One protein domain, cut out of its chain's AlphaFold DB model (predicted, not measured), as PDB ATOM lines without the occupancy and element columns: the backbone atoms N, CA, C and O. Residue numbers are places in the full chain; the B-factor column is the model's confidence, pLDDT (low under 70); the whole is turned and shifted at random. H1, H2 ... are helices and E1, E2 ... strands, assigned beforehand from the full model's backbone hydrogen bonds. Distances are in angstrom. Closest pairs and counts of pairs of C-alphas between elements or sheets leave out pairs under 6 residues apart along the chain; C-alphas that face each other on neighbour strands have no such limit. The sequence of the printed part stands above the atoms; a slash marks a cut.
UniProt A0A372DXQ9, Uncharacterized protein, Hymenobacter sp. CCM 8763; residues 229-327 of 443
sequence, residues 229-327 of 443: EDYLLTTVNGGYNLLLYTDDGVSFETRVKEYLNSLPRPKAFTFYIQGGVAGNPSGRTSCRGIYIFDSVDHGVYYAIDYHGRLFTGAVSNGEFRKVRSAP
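AT A GLANCE: This is residues 229 to 327 of the 443 residues of an uncharacterized protein of Hymenobacter sp. CCM 8763 (UniProt A0A372DXQ9). A twisted five-stranded sheet curls round one helix, H1, making two layers. Under half of the 99 printed residues are in named elements, in the order E1 H1 E2 E3 E4 E5; the class is mixed, helices and strands. The mixed sheet runs E1 E2 E3 E4 E5. The whole is compact, radius of gyration of the C-alphas 12.7 A, spanning 33 by 33 by 28 A.

HOW THE PARTS SIT: E1, residues 242 to 244, H1, residues 252 to 262, and E2, residues 269 to 273, form a strand-helix-strand unit, parallel neighbour strands joined through a helix, with a right-handed crossover. N 242 and O 270 are 3.1 A apart, within hydrogen-bond range. H1 is on the sheet; its closest C-alphas to E1 are Phe 252 and Leu 244, 7.4 A apart. In H1 every O i to N i+4 pair is within range. E2, E3, residues 287 to 295, E4, residues 298 to 305, and E5, residues 310 to 316, form a meander, successive antiparallel neighbours; N to O pairs within range include 271 to 289, 2.9 A, 290 to 302, 3.0 A, and 301 to 313, 2.9 A.

IN THESE COORDINATES: E1 begins at C-alpha 242 (436.231, 408.076, 874.977); E5 ends at C-alpha 316 (449.079, 423.487, 872.751). H1 measures 15.4 A, E3 and E4 23.4 A each.

THE WHOLE: The printed part has no cut. The link E2 to E3 is long. Residues 229 to 231, 236, 238 and 266 have pLDDT under 70.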
ATOM      1  N   GLU A 229     429.124 410.968 889.039       68.31
ATOM      2  CA  GLU A 229     429.772 410.895 887.717       68.31
ATOM      3  C   GLU A 229     430.803 411.997 887.512       68.31
ATOM      4  O   GLU A 229     431.898 411.761 886.994       68.31
ATOM      5  N   ASP A 230     430.501 413.187 888.014       65.12
ATOM      6  CA  ASP A 230     431.365 414.353 887.980       65.12
ATOM      7  C   ASP A 230     432.704 414.176 888.705       65.12
ATOM      8  O   ASP A 230     433.692 414.813 888.337       65.12
ATOM      9  N   TYR A 231     432.800 413.225 889.628       68.00
ATOM     10  CA  TYR A 231     434.011 412.933 890.396       68.00
ATOM     11  C   TYR A 231     434.771 411.695 889.895       68.00
ATOM     12  O   TYR A 231     435.893 411.446 890.335       68.00
ATOM     13  N   LEU A 232     434.211 410.933 888.948       70.12
ATOM     14  CA  LEU A 232     434.839 409.720 888.415       70.12
ATOM     15  C   LEU A 232     435.745 409.999 887.205       70.12
ATOM     16  O   LEU A 232     435.384 410.735 886.291       70.12
ATOM     17  N   LEU A 233     436.909 409.344 887.144       75.00
ATOM     18  CA  LEU A 233     437.780 409.332 885.952       75.00
ATOM     19  C   LEU A 233     437.290 408.364 884.855       75.00
ATOM     20  O   LEU A 233     437.889 408.281 883.785       75.00
ATOM     21  N   THR A 234     436.228 407.611 885.137       72.31
ATOM     22  CA  THR A 234     435.598 406.608 884.269       72.31
ATOM     23  C   THR A 234     434.085 406.798 884.287       72.31
ATOM     24  O   THR A 234     433.563 407.602 885.058       72.31
ATOM     25  N   THR A 235     433.356 406.040 883.469       70.12
ATOM     26  CA  THR A 235     431.894 405.965 883.601       70.12
ATOM     27  C   THR A 235     431.504 405.149 884.843       70.12
ATOM     28  O   THR A 235     432.288 404.315 885.307       70.12
ATOM     29  N   VAL A 236     430.289 405.348 885.372       68.69
ATOM     30  CA  VAL A 236     429.766 404.604 886.547       68.69
ATOM     31  C   VAL A 236     429.787 403.094 886.319       68.69
ATOM     32  O   VAL A 236     430.025 402.318 887.239       68.69
ATOM     33  N   ASN A 237     429.614 402.673 885.065       72.25
ATOM     34  CA  ASN A 237     429.604 401.269 884.661       72.25
ATOM     35  C   ASN A 237     431.013 400.691 884.395       72.25
ATOM     36  O   ASN A 237     431.126 399.584 883.875       72.25
ATOM     37  N   GLY A 238     432.089 401.421 884.720       67.06
ATOM     38  CA  GLY A 238     433.471 400.932 884.618       67.06
ATOM     39  C   GLY A 238     434.087 400.984 883.213       67.06
ATOM     40  O   GLY A 238     435.015 400.227 882.927       67.06
ATOM     41  N   GLY A 239     433.587 401.852 882.326       81.12
ATOM     42  CA  GLY A 239     434.088 402.032 880.958       81.12
ATOM     43  C   GLY A 239     434.975 403.271 880.763       81.12
ATOM     44  O   GLY A 239     435.030 404.162 881.613       81.12
ATOM     45  N   TYR A 240     435.643 403.336 879.606       85.56
ATOM     46  CA  TYR A 240     436.364 404.533 879.157       85.56
ATOM     47  C   TYR A 240     435.384 405.627 878.750       85.56
ATOM     48  O   TYR A 240     434.341 405.338 878.164       85.56
ATOM     49  N   ASN A 241     435.748 406.881 879.005       88.62
ATOM     50  CA  ASN A 241     434.937 408.020 878.587       88.62
ATOM     51  C   ASN A 241     434.922 408.183 877.063       88.62
ATOM     52  O   ASN A 241     433.880 408.454 876.477       88.62
ATOM     53  N   LEU A 242     436.079 407.991 876.425       91.44
ATOM     54  CA  LEU A 242     436.231 408.076 874.977       91.44
ATOM     55  C   LEU A 242     436.604 406.704 874.416       91.44
ATOM     56  O   LEU A 242     437.631 406.126 874.769       91.44
ATOM     57  N   LEU A 243     435.766 406.194 873.518       93.88
ATOM     58  CA  LEU A 243     436.000 404.966 872.763       93.88
ATOM     59  C   LEU A 243     436.151 405.327 871.288       93.88
ATOM     60  O   LEU A 243     435.282 406.006 870.738       93.88
ATOM     61  N   LEU A 244     437.238 404.887 870.660       96.06
ATOM     62  CA  LEU A 244     437.506 405.156 869.251       96.06
ATOM     63  C   LEU A 244     437.929 403.879 868.523       96.06
ATOM     64  O   LEU A 244     438.918 403.236 868.895       96.06
ATOM     65  N   TYR A 245     437.180 403.536 867.481       96.62
ATOM     66  CA  TYR A 245     437.369 402.336 866.667       96.62
ATOM     67  C   TYR A 245     437.761 402.700 865.235       96.62
ATOM     68  O   TYR A 245     437.518 403.812 864.773       96.62
ATOM     69  N   THR A 246     438.378 401.767 864.510       94.88
ATOM     70  CA  THR A 246     438.772 401.986 863.105       94.88
ATOM     71  C   THR A 246     437.577 402.290 862.210       94.88
ATOM     72  O   THR A 246     437.686 403.103 861.296       94.88
ATOM     73  N   ASP A 247     436.436 401.674 862.512       94.75
ATOM     74  CA  ASP A 247     435.205 401.786 861.729       94.75
ATOM     75  C   ASP A 247     434.518 403.148 861.908       94.75
ATOM     76  O   ASP A 247     433.677 403.523 861.095       94.75
ATOM     77  N   ASP A 248     434.923 403.926 862.921       92.19
ATOM     78  CA  ASP A 248     434.404 405.273 863.150       92.19
ATOM     79  C   ASP A 248     434.852 406.257 862.056       92.19
ATOM     80  O   ASP A 248     434.242 407.310 861.896       92.19
ATOM     81  N   GLY A 249     435.930 405.956 861.318       92.06
ATOM     82  CA  GLY A 249     436.428 406.800 860.222       92.06
ATOM     83  C   GLY A 249     436.966 408.175 860.651       92.06
ATOM     84  O   GLY A 249     437.210 409.028 859.799       92.06
ATOM     85  N   VAL A 250     437.166 408.399 861.953       95.69
ATOM     86  CA  VAL A 250     437.615 409.671 862.543       95.69
ATOM     87  C   VAL A 250     438.991 409.495 863.192       95.69
ATOM     88  O   VAL A 250     439.294 408.441 863.755       95.69
ATOM     89  N   SER A 251     439.848 410.519 863.109       95.31
ATOM     90  CA  SER A 251     441.163 410.493 863.759       95.31
ATOM     91  C   SER A 251     441.062 410.701 865.272       95.31
ATOM     92  O   SER A 251     440.080 411.242 865.788       95.31
ATOM     93  N   PHE A 252     442.110 410.307 865.993       94.81
ATOM     94  CA  PHE A 252     442.217 410.542 867.429       94.81
ATOM     95  C   PHE A 252     442.088 412.028 867.782       94.81
ATOM     96  O   PHE A 252     441.322 412.382 868.676       94.81
ATOM     97  N   GLU A 253     442.786 412.902 867.057       93.69
ATOM     98  CA  GLU A 253     442.787 414.340 867.317       93.69
ATOM     99  C   GLU A 253     441.392 414.946 867.147       93.69
ATOM    100  O   GLU A 253     440.943 415.717 867.998       93.69
ATOM    101  N   THR A 254     440.687 414.569 866.077       93.94
ATOM    102  CA  THR A 254     439.327 415.047 865.812       93.94
ATOM    103  C   THR A 254     438.365 414.571 866.891       93.94
ATOM    104  O   THR A 254     437.663 415.393 867.476       93.94
ATOM    105  N   ARG A 255     438.381 413.275 867.233       94.38
ATOM    106  CA  ARG A 255     437.462 412.739 868.245       94.38
ATOM    107  C   ARG A 255     437.717 413.335 869.629       94.38
ATOM    108  O   ARG A 255     436.768 413.583 870.368       94.38
ATOM    109  N   VAL A 256     438.977 413.585 869.991       93.25
ATOM    110  CA  VAL A 256     439.307 414.272 871.248       93.25
ATOM    111  C   VAL A 256     438.740 415.688 871.253       93.25
ATOM    112  O   VAL A 256     438.106 416.062 872.232       93.25
ATOM    113  N   LYS A 257     438.902 416.462 870.173       90.88
ATOM    114  CA  LYS A 257     438.335 417.819 870.082       90.88
ATOM    115  C   LYS A 257     436.807 417.814 870.171       90.88
ATOM    116  O   LYS A 257     436.244 418.621 870.904       90.88
ATOM    117  N   GLU A 258     436.136 416.899 869.474       91.94
ATOM    118  CA  GLU A 258     434.678 416.722 869.563       91.94
ATOM    119  C   GLU A 258     434.234 416.412 870.995       91.94
ATOM    120  O   GLU A 258     433.314 417.047 871.510       91.94
ATOM    121  N   TYR A 259     434.930 415.488 871.665       90.88
ATOM    122  CA  TYR A 259     434.634 415.136 873.048       90.88
ATOM    123  C   TYR A 259     434.862 416.321 873.993       90.88
ATOM    124  O   TYR A 259     433.977 416.648 874.777       90.88
ATOM    125  N   LEU A 260     435.991 417.027 873.872       89.25
ATOM    126  CA  LEU A 260     436.294 418.223 874.663       89.25
ATOM    127  C   LEU A 260     435.218 419.308 874.510       89.25
ATOM    128  O   LEU A 260     434.809 419.893 875.507       89.25
ATOM    129  N   ASN A 261     434.722 419.529 873.290       88.62
ATOM    130  CA  ASN A 261     433.650 420.491 873.015       88.62
ATOM    131  C   ASN A 261     432.278 420.056 873.556       88.62
ATOM    132  O   ASN A 261     431.403 420.898 873.733       88.62
ATOM    133  N   SER A 262     432.075 418.759 873.805       87.44
ATOM    134  CA  SER A 262     430.836 418.238 874.398       87.44
ATOM    135  C   SER A 262     430.798 418.344 875.925       87.44
ATOM    136  O   SER A 262     429.731 418.207 876.525       87.44
ATOM    137  N   LEU A 263     431.949 418.573 876.570       81.75
ATOM    138  CA  LEU A 263     432.037 418.593 878.023       81.75
ATOM    139  C   LEU A 263     431.512 419.919 878.595       81.75
ATOM    140  O   LEU A 263     431.961 420.988 878.180       81.75
ATOM    141  N   PRO A 264     430.636 419.880 879.616       74.75
ATOM    142  CA  PRO A 264     430.125 421.093 880.255       74.75
ATOM    143  C   PRO A 264     431.205 421.851 881.045       74.75
ATOM    144  O   PRO A 264     431.034 423.030 881.351       74.75
ATOM    145  N   ARG A 265     432.313 421.183 881.400       70.69
ATOM    146  CA  ARG A 265     433.461 421.762 882.111       70.69
ATOM    147  C   ARG A 265     434.747 420.954 881.887       70.69
ATOM    148  O   ARG A 265     434.656 419.752 881.625       70.69
ATOM    149  N   PRO A 266     435.938 421.567 882.044       68.81
ATOM    150  CA  PRO A 266     437.206 420.853 881.943       68.81
ATOM    151  C   PRO A 266     437.330 419.738 882.985       68.81
ATOM    152  O   PRO A 266     437.159 419.980 884.181       68.81
ATOM    153  N   LYS A 267     437.633 418.515 882.542       76.75
ATOM    154  CA  LYS A 267     437.811 417.349 883.416       76.75
ATOM    155  C   LYS A 267     438.711 416.316 882.755       76.75
ATOM    156  O   LYS A 267     438.461 415.932 881.619       76.75
ATOM    157  N   ALA A 268     439.707 415.802 883.474       88.56
ATOM    158  CA  ALA A 268     440.489 414.675 882.974       88.56
ATOM    159  C   ALA A 268     439.584 413.469 882.656       88.56
ATOM    160  O   ALA A 268     438.658 413.166 883.410       88.56
ATOM    161  N   PHE A 269     439.856 412.778 881.553       89.38
ATOM    162  CA  PHE A 269     439.053 411.638 881.112       89.38
ATOM    163  C   PHE A 269     439.929 410.500 880.601       89.38
ATOM    164  O   PHE A 269     441.054 410.706 880.141       89.38
ATOM    165  N   THR A 270     439.402 409.283 880.674       93.44
ATOM    166  CA  THR A 270     440.076 408.086 880.172       93.44
ATOM    167  C   THR A 270     439.622 407.740 878.758       93.44
ATOM    168  O   THR A 270     438.491 408.025 878.357       93.44
ATOM    169  N   PHE A 271     440.496 407.103 877.983       94.38
ATOM    170  CA  PHE A 271     440.192 406.709 876.612       94.38
ATOM    171  C   PHE A 271     440.707 405.316 876.255       94.38
ATOM    172  O   PHE A 271     441.693 404.830 876.815       94.38
ATOM    173  N   TYR A 272     440.065 404.717 875.258       95.44
ATOM    174  CA  TYR A 272     440.541 403.557 874.516       95.44
ATOM    175  C   TYR A 272     440.539 403.871 873.019       95.44
ATOM    176  O   TYR A 272     439.571 404.422 872.492       95.44
ATOM    177  N   ILE A 273     441.619 403.484 872.340       96.62
ATOM    178  CA  ILE A 273     441.787 403.660 870.898       96.62
ATOM    179  C   ILE A 273     442.197 402.321 870.295       96.62
ATOM    180  O   ILE A 273     443.192 401.711 870.706       96.62
ATOM    181  N   GLN A 274     441.448 401.868 869.296       96.75
ATOM    182  CA  GLN A 274     441.788 400.675 868.535       96.75
ATOM    183  C   GLN A 274     443.049 400.896 867.684       96.75
ATOM    184  O   GLN A 274     443.279 401.965 867.110       96.75
ATOM    185  N   GLY A 275     443.880 399.859 867.577       96.44
ATOM    186  CA  GLY A 275     445.026 399.863 866.675       96.44
ATOM    187  C   GLY A 275     444.627 400.112 865.223       96.44
ATOM    188  O   GLY A 275     443.683 399.507 864.726       96.44
ATOM    189  N   GLY A 276     445.353 401.005 864.548       93.75
ATOM    190  CA  GLY A 276     445.089 401.382 863.155       93.75
ATOM    191  C   GLY A 276     444.236 402.640 862.976       93.75
ATOM    192  O   GLY A 276     444.167 403.150 861.861       93.75
ATOM    193  N   VAL A 277     443.648 403.183 864.045       96.81
ATOM    194  CA  VAL A 277     443.003 404.504 864.016       96.81
ATOM    195  C   VAL A 277     444.026 405.588 863.652       96.81
ATOM    196  O   VAL A 277     445.136 405.621 864.192       96.81
ATOM    197  N   ALA A 278     443.661 406.497 862.743       95.25
ATOM    198  CA  ALA A 278     444.514 407.620 862.358       95.25
ATOM    199  C   ALA A 278     444.824 408.516 863.572       95.25
ATOM    200  O   ALA A 278     443.932 408.836 864.352       95.25
ATOM    201  N   GLY A 279     446.090 408.899 863.756       91.94
ATOM    202  CA  GLY A 279     446.515 409.692 864.918       91.94
ATOM    203  C   GLY A 279     446.616 408.908 866.237       91.94
ATOM    204  O   GLY A 279     446.947 409.493 867.265       91.94
ATOM    205  N   ASN A 280     446.373 407.585 866.243       94.94
ATOM    206  CA  ASN A 280     446.577 406.751 867.433       94.94
ATOM    207  C   ASN A 280     448.037 406.884 867.926       94.94
ATOM    208  O   ASN A 280     448.956 406.594 867.151       94.94
ATOM    209  N   PRO A 281     448.274 407.240 869.207       93.75
ATOM    210  CA  PRO A 281     449.623 407.404 869.755       93.75
ATOM    211  C   PRO A 281     450.535 406.183 869.585       93.75
ATOM    212  O   PRO A 281     451.738 406.333 869.400       93.75
ATOM    213  N   SER A 282     449.960 404.980 869.607       92.75
ATOM    214  CA  SER A 282     450.676 403.710 869.439       92.75
ATOM    215  C   SER A 282     450.625 403.158 868.001       92.75
ATOM    216  O   SER A 282     451.133 402.075 867.702       92.75
ATOM    217  N   GLY A 283     450.025 403.908 867.073       90.94
ATOM    218  CA  GLY A 283     449.921 403.564 865.660       90.94
ATOM    219  C   GLY A 283     449.053 402.331 865.407       90.94
ATOM    220  O   GLY A 283     447.827 402.407 865.381       90.94
ATOM    221  N   ARG A 284     449.690 401.181 865.155       91.19
ATOM    222  CA  ARG A 284     448.999 399.939 864.748       91.19
ATOM    223  C   ARG A 284     448.439 399.125 865.910       91.19
ATOM    224  O   ARG A 284     447.661 398.208 865.672       91.19
ATOM    225  N   THR A 285     448.842 399.415 867.139       93.69
ATOM    226  CA  THR A 285     448.414 398.672 868.328       93.69
ATOM    227  C   THR A 285     447.267 399.387 869.033       93.69
ATOM    228  O   THR A 285     447.123 400.600 868.919       93.69
ATOM    229  N   SER A 286     446.417 398.652 869.749       96.69
ATOM    230  CA  SER A 286     445.421 399.299 870.610       96.69
ATOM    231  C   SER A 286     446.093 399.852 871.863       96.69
ATOM    232  O   SER A 286     446.974 399.198 872.430       96.69
ATOM    233  N   CYS A 287     445.642 401.016 872.319       96.25
ATOM    234  CA  CYS A 287     446.130 401.643 873.541       96.25
ATOM    235  C   CYS A 287     444.991 402.208 874.393       96.25
ATOM    236  O   CYS A 287     443.860 402.399 873.938       96.25
ATOM    237  N   ARG A 288     445.302 402.427 875.668       96.00
ATOM    238  CA  ARG A 288     444.414 403.019 876.671       96.00
ATOM    239  C   ARG A 288     445.150 404.130 877.377       96.00
ATOM    240  O   ARG A 288     446.362 404.032 877.552       96.00
ATOM    241  N   GLY A 289     444.439 405.156 877.809       95.12
ATOM    242  CA  GLY A 289     445.109 406.294 878.404       95.12
ATOM    243  C   GLY A 289     444.220 407.232 879.183       95.12
ATOM    244  O   GLY A 289     443.021 407.003 879.345       95.12
ATOM    245  N   ILE A 290     444.857 408.292 879.661       95.06
ATOM    246  CA  ILE A 290     444.226 409.429 880.317       95.06
ATOM    247  C   ILE A 290     444.616 410.703 879.578       95.06
ATOM    248  O   ILE A 290     445.771 410.878 879.183       95.06
ATOM    249  N   TYR A 291     443.638 411.578 879.387       94.25
ATOM    250  CA  TYR A 291     443.800 412.913 878.838       94.25
ATOM    251  C   TYR A 291     443.523 413.926 879.953       94.25
ATOM    252  O   TYR A 291     442.493 413.853 880.621       94.25
ATOM    253  N   ILE A 292     444.458 414.845 880.184       92.31
ATOM    254  CA  ILE A 292     444.428 415.853 881.249       92.31
ATOM    255  C   ILE A 292     444.526 417.221 880.583       92.31
ATOM    256  O   ILE A 292     445.434 417.449 879.788       92.31
ATOM    257  N   PHE A 293     443.614 418.133 880.898       89.25
ATOM    258  CA  PHE A 293     443.551 419.433 880.237       89.25
ATOM    259  C   PHE A 293     442.979 420.510 881.147       89.25
ATOM    260  O   PHE A 293     442.261 420.208 882.099       89.25
ATOM    261  N   ASP A 294     443.298 421.758 880.827       80.75
ATOM    262  CA  ASP A 294     442.723 422.955 881.448       80.75
ATOM    263  C   ASP A 294     441.730 423.669 880.506       80.75
ATOM    264  O   ASP A 294     440.800 424.330 880.963       80.75
ATOM    265  N   SER A 295     441.884 423.487 879.191       83.81
ATOM    266  CA  SER A 295     441.074 424.073 878.126       83.81
ATOM    267  C   SER A 295     441.068 423.175 876.883       83.81
ATOM    268  O   SER A 295     441.878 422.256 876.759       83.81
ATOM    269  N   VAL A 296     440.171 423.447 875.929       82.38
ATOM    270  CA  VAL A 296     440.109 422.703 874.653       82.38
ATOM    271  C   VAL A 296     441.439 422.782 873.884       82.38
ATOM    272  O   VAL A 296     441.816 421.838 873.190       82.38
ATOM    273  N   ASP A 297     442.184 423.874 874.063       87.50
ATOM    274  CA  ASP A 297     443.408 424.163 873.316       87.50
ATOM    275  C   ASP A 297     444.703 423.731 874.018       87.50
ATOM    276  O   ASP A 297     445.771 423.786 873.398       87.50
ATOM    277  N   HIS A 298     444.639 423.312 875.285       89.88
ATOM    278  CA  HIS A 298     445.815 422.987 876.094       89.88
ATOM    279  C   HIS A 298     445.590 421.732 876.940       89.88
ATOM    280  O   HIS A 298     444.706 421.664 877.791       89.88
ATOM    281  N   GLY A 299     446.425 420.717 876.720       92.31
ATOM    282  CA  GLY A 299     446.329 419.461 877.452       92.31
ATOM    283  C   GLY A 299     447.491 418.516 877.192       92.31
ATOM    284  O   GLY A 299     448.348 418.752 876.341       92.31
ATOM    285  N   VAL A 300     447.521 417.422 877.939       95.12
ATOM    286  CA  VAL A 300     448.490 416.334 877.813       95.12
ATOM    287  C   VAL A 300     447.779 414.997 877.897       95.12
ATOM    288  O   VAL A 300     446.737 414.869 878.538       95.12
ATOM    289  N   TYR A 301     448.357 413.975 877.281       95.31
ATOM    290  CA  TYR A 301     447.859 412.616 877.407       95.31
ATOM    291  C   TYR A 301     448.976 411.607 877.593       95.31
ATOM    292  O   TYR A 301     450.089 411.764 877.086       95.31
ATOM    293  N   TYR A 302     448.621 410.544 878.303       96.81
ATOM    294  CA  TYR A 302     449.448 409.373 878.543       96.81
ATOM    295  C   TYR A 302     448.679 408.164 878.027       96.81
ATOM    296  O   TYR A 302     447.547 407.940 878.454       96.81
ATOM    297  N   ALA A 303     449.274 407.404 877.114       96.25
ATOM    298  CA  ALA A 303     448.696 406.188 876.560       96.25
ATOM    299  C   ALA A 303     449.657 405.015 876.744       96.25
ATOM    300  O   ALA A 303     450.857 405.157 876.538       96.25
ATOM    301  N   ILE A 304     449.123 403.853 877.095       95.75
ATOM    302  CA  ILE A 304     449.870 402.605 877.215       95.75
ATOM    303  C   ILE A 304     449.253 401.609 876.235       95.75
ATOM    304  O   ILE A 304     448.032 401.411 876.223       95.75
ATOM    305  N   ASP A 305     450.078 401.028 875.366       93.94
ATOM    306  CA  ASP A 305     449.633 399.968 874.459       93.94
ATOM    307  C   ASP A 305     449.573 398.602 875.161       93.94
ATOM    308  O   ASP A 305     449.966 398.443 876.317       93.94
ATOM    309  N   TYR A 306     449.081 397.575 874.469       87.06
ATOM    310  CA  TYR A 306     449.027 396.227 875.047       87.06
ATOM    311  C   TYR A 306     450.410 395.590 875.290       87.06
ATOM    312  O   TYR A 306     450.488 394.572 875.974       87.06
ATOM    313  N   HIS A 307     451.486 396.164 874.739       83.19
ATOM    314  CA  HIS A 307     452.867 395.755 874.997       83.19
ATOM    315  C   HIS A 307     453.479 396.470 876.211       83.19
ATOM    316  O   HIS A 307     454.626 396.197 876.556       83.19
ATOM    317  N   GLY A 308     452.745 397.379 876.858       85.38
ATOM    318  CA  GLY A 308     453.235 398.151 877.996       85.38
ATOM    319  C   GLY A 308     454.092 399.361 877.614       85.38
ATOM    320  O   GLY A 308     454.699 399.966 878.496       85.38
ATOM    321  N   ARG A 309     454.147 399.749 876.333       88.44
ATOM    322  CA  ARG A 309     454.897 400.933 875.888       88.44
ATOM    323  C   ARG A 309     454.122 402.200 876.219       88.44
ATOM    324  O   ARG A 309     452.944 402.317 875.878       88.44
ATOM    325  N   LEU A 310     454.800 403.148 876.865       93.31
ATOM    326  CA  LEU A 310     454.235 404.441 877.239       93.31
ATOM    327  C   LEU A 310     454.436 405.460 876.116       93.31
ATOM    328  O   LEU A 310     455.558 405.770 875.718       93.31
ATOM    329  N   PHE A 311     453.333 406.050 875.680       94.94
ATOM    330  CA  PHE A 311     453.274 407.151 874.736       94.94
ATOM    331  C   PHE A 311     452.772 408.396 875.455       94.94
ATOM    332  O   PHE A 311     451.756 408.363 876.150       94.94
ATOM    333  N   THR A 312     453.469 409.509 875.269       95.88
ATOM    334  CA  THR A 312     453.069 410.813 875.801       95.88
ATOM    335  C   THR A 312     452.856 411.795 874.664       95.88
ATOM    336  O   THR A 312     453.604 411.806 873.683       95.88
ATOM    337  N   GLY A 313     451.839 412.634 874.785       94.69
ATOM    338  CA  GLY A 313     451.605 413.715 873.840       94.69
ATOM    339  C   GLY A 313     450.975 414.920 874.510       94.69
ATOM    340  O   GLY A 313     450.566 414.873 875.669       94.69
ATOM    341  N   ALA A 314     450.960 416.025 873.777       94.31
ATOM    342  CA  ALA A 314     450.481 417.303 874.269       94.31
ATOM    343  C   ALA A 314     449.722 418.043 873.173       94.31
ATOM    344  O   ALA A 314     450.047 417.914 871.992       94.31
ATOM    345  N   VAL A 315     448.756 418.847 873.588       92.94
ATOM    346  CA  VAL A 315     448.036 419.816 872.767       92.94
ATOM    347  C   VAL A 315     448.382 421.198 873.298       92.94
ATOM    348  O   VAL A 315     448.400 421.417 874.508       92.94
ATOM    349  N   SER A 316     448.734 422.110 872.401       91.75
ATOM    350  CA  SER A 316     449.079 423.487 872.751       91.75
ATOM    351  C   SER A 316     448.596 424.407 871.644       91.75
ATOM    352  O   SER A 316     448.965 424.208 870.485       91.75
ATOM    353  N   ASN A 317     447.789 425.405 872.012       89.25
ATOM    354  CA  ASN A 317     447.071 426.280 871.085       89.25
ATOM    355  C   ASN A 317     446.251 425.495 870.041       89.25
ATOM    356  O   ASN A 317     446.314 425.791 868.851       89.25
ATOM    357  N   GLY A 318     445.555 424.438 870.476       85.94
ATOM    358  CA  GLY A 318     444.676 423.628 869.620       85.94
ATOM    359  C   GLY A 318     445.403 422.649 868.690       85.94
ATOM    360  O   GLY A 318     444.758 421.853 868.003       85.94
ATOM    361  N   GLU A 319     446.737 422.654 868.688       91.88
ATOM    362  CA  GLU A 319     447.570 421.811 867.832       91.88
ATOM    363  C   GLU A 319     448.161 420.627 868.603       91.88
ATOM    364  O   GLU A 319     448.812 420.792 869.642       91.88
ATOM    365  N   PHE A 320     447.974 419.421 868.062       92.56
ATOM    366  CA  PHE A 320     448.550 418.199 868.615       92.56
ATOM    367  C   PHE A 320     450.041 418.127 868.279       92.56
ATOM    368  O   PHE A 320     450.463 418.171 867.123       92.56
ATOM    369  N   ARG A 321     450.869 418.004 869.313       92.69
ATOM    370  CA  ARG A 321     452.314 417.831 869.173       92.69
ATOM    371  C   ARG A 321     452.647 416.376 868.868       92.69
ATOM    372  O   ARG A 321     451.920 415.454 869.231       92.69
ATOM    373  N   LYS A 322     453.815 416.177 868.250       90.88
ATOM    374  CA  LYS A 322     454.357 414.849 867.956       90.88
ATOM    375  C   LYS A 322     454.429 413.995 869.227       90.88
ATOM    376  O   LYS A 322     455.060 414.398 870.206       90.88
ATOM    377  N   VAL A 323     453.833 412.806 869.156       92.75
ATOM    378  CA  VAL A 323     453.867 411.779 870.205       92.75
ATOM    379  C   VAL A 323     455.311 411.383 870.513       92.75
ATOM    380  O   VAL A 323     456.136 411.227 869.606       92.75
ATOM    381  N   ARG A 324     455.612 411.192 871.797       90.75
ATOM    382  CA  ARG A 324     456.891 410.682 872.292       90.75
ATOM    383  C   ARG A 324     456.682 409.300 872.906       90.75
ATOM    384  O   ARG A 324     455.897 409.170 873.842       90.75
ATOM    385  N   SER A 325     457.392 408.302 872.388       89.62
ATOM    386  CA  SER A 325     457.534 406.984 873.020       89.62
ATOM    387  C   SER A 325     458.594 407.074 874.115       89.62
ATOM    388  O   SER A 325     459.642 407.692 873.904       89.62
ATOM    389  N   ALA A 326     458.313 406.513 875.288       86.69
ATOM    390  CA  ALA A 326     459.309 406.352 876.335       86.69
ATOM    391  C   ALA A 326     460.039 405.015 876.133       86.69
ATOM    392  O   ALA A 326     459.371 403.979 876.077       86.69
ATOM    393  N   PRO A 327     461.384 405.007 876.064       86.19
ATOM    394  CA  PRO A 327     462.114 403.754 876.004       86.19
ATOM    395  C   PRO A 327     461.950 402.980 877.314       86.19
ATOM    396  O   PRO A 327     461.902 403.569 878.396       86.19
TER     397      PRO A 327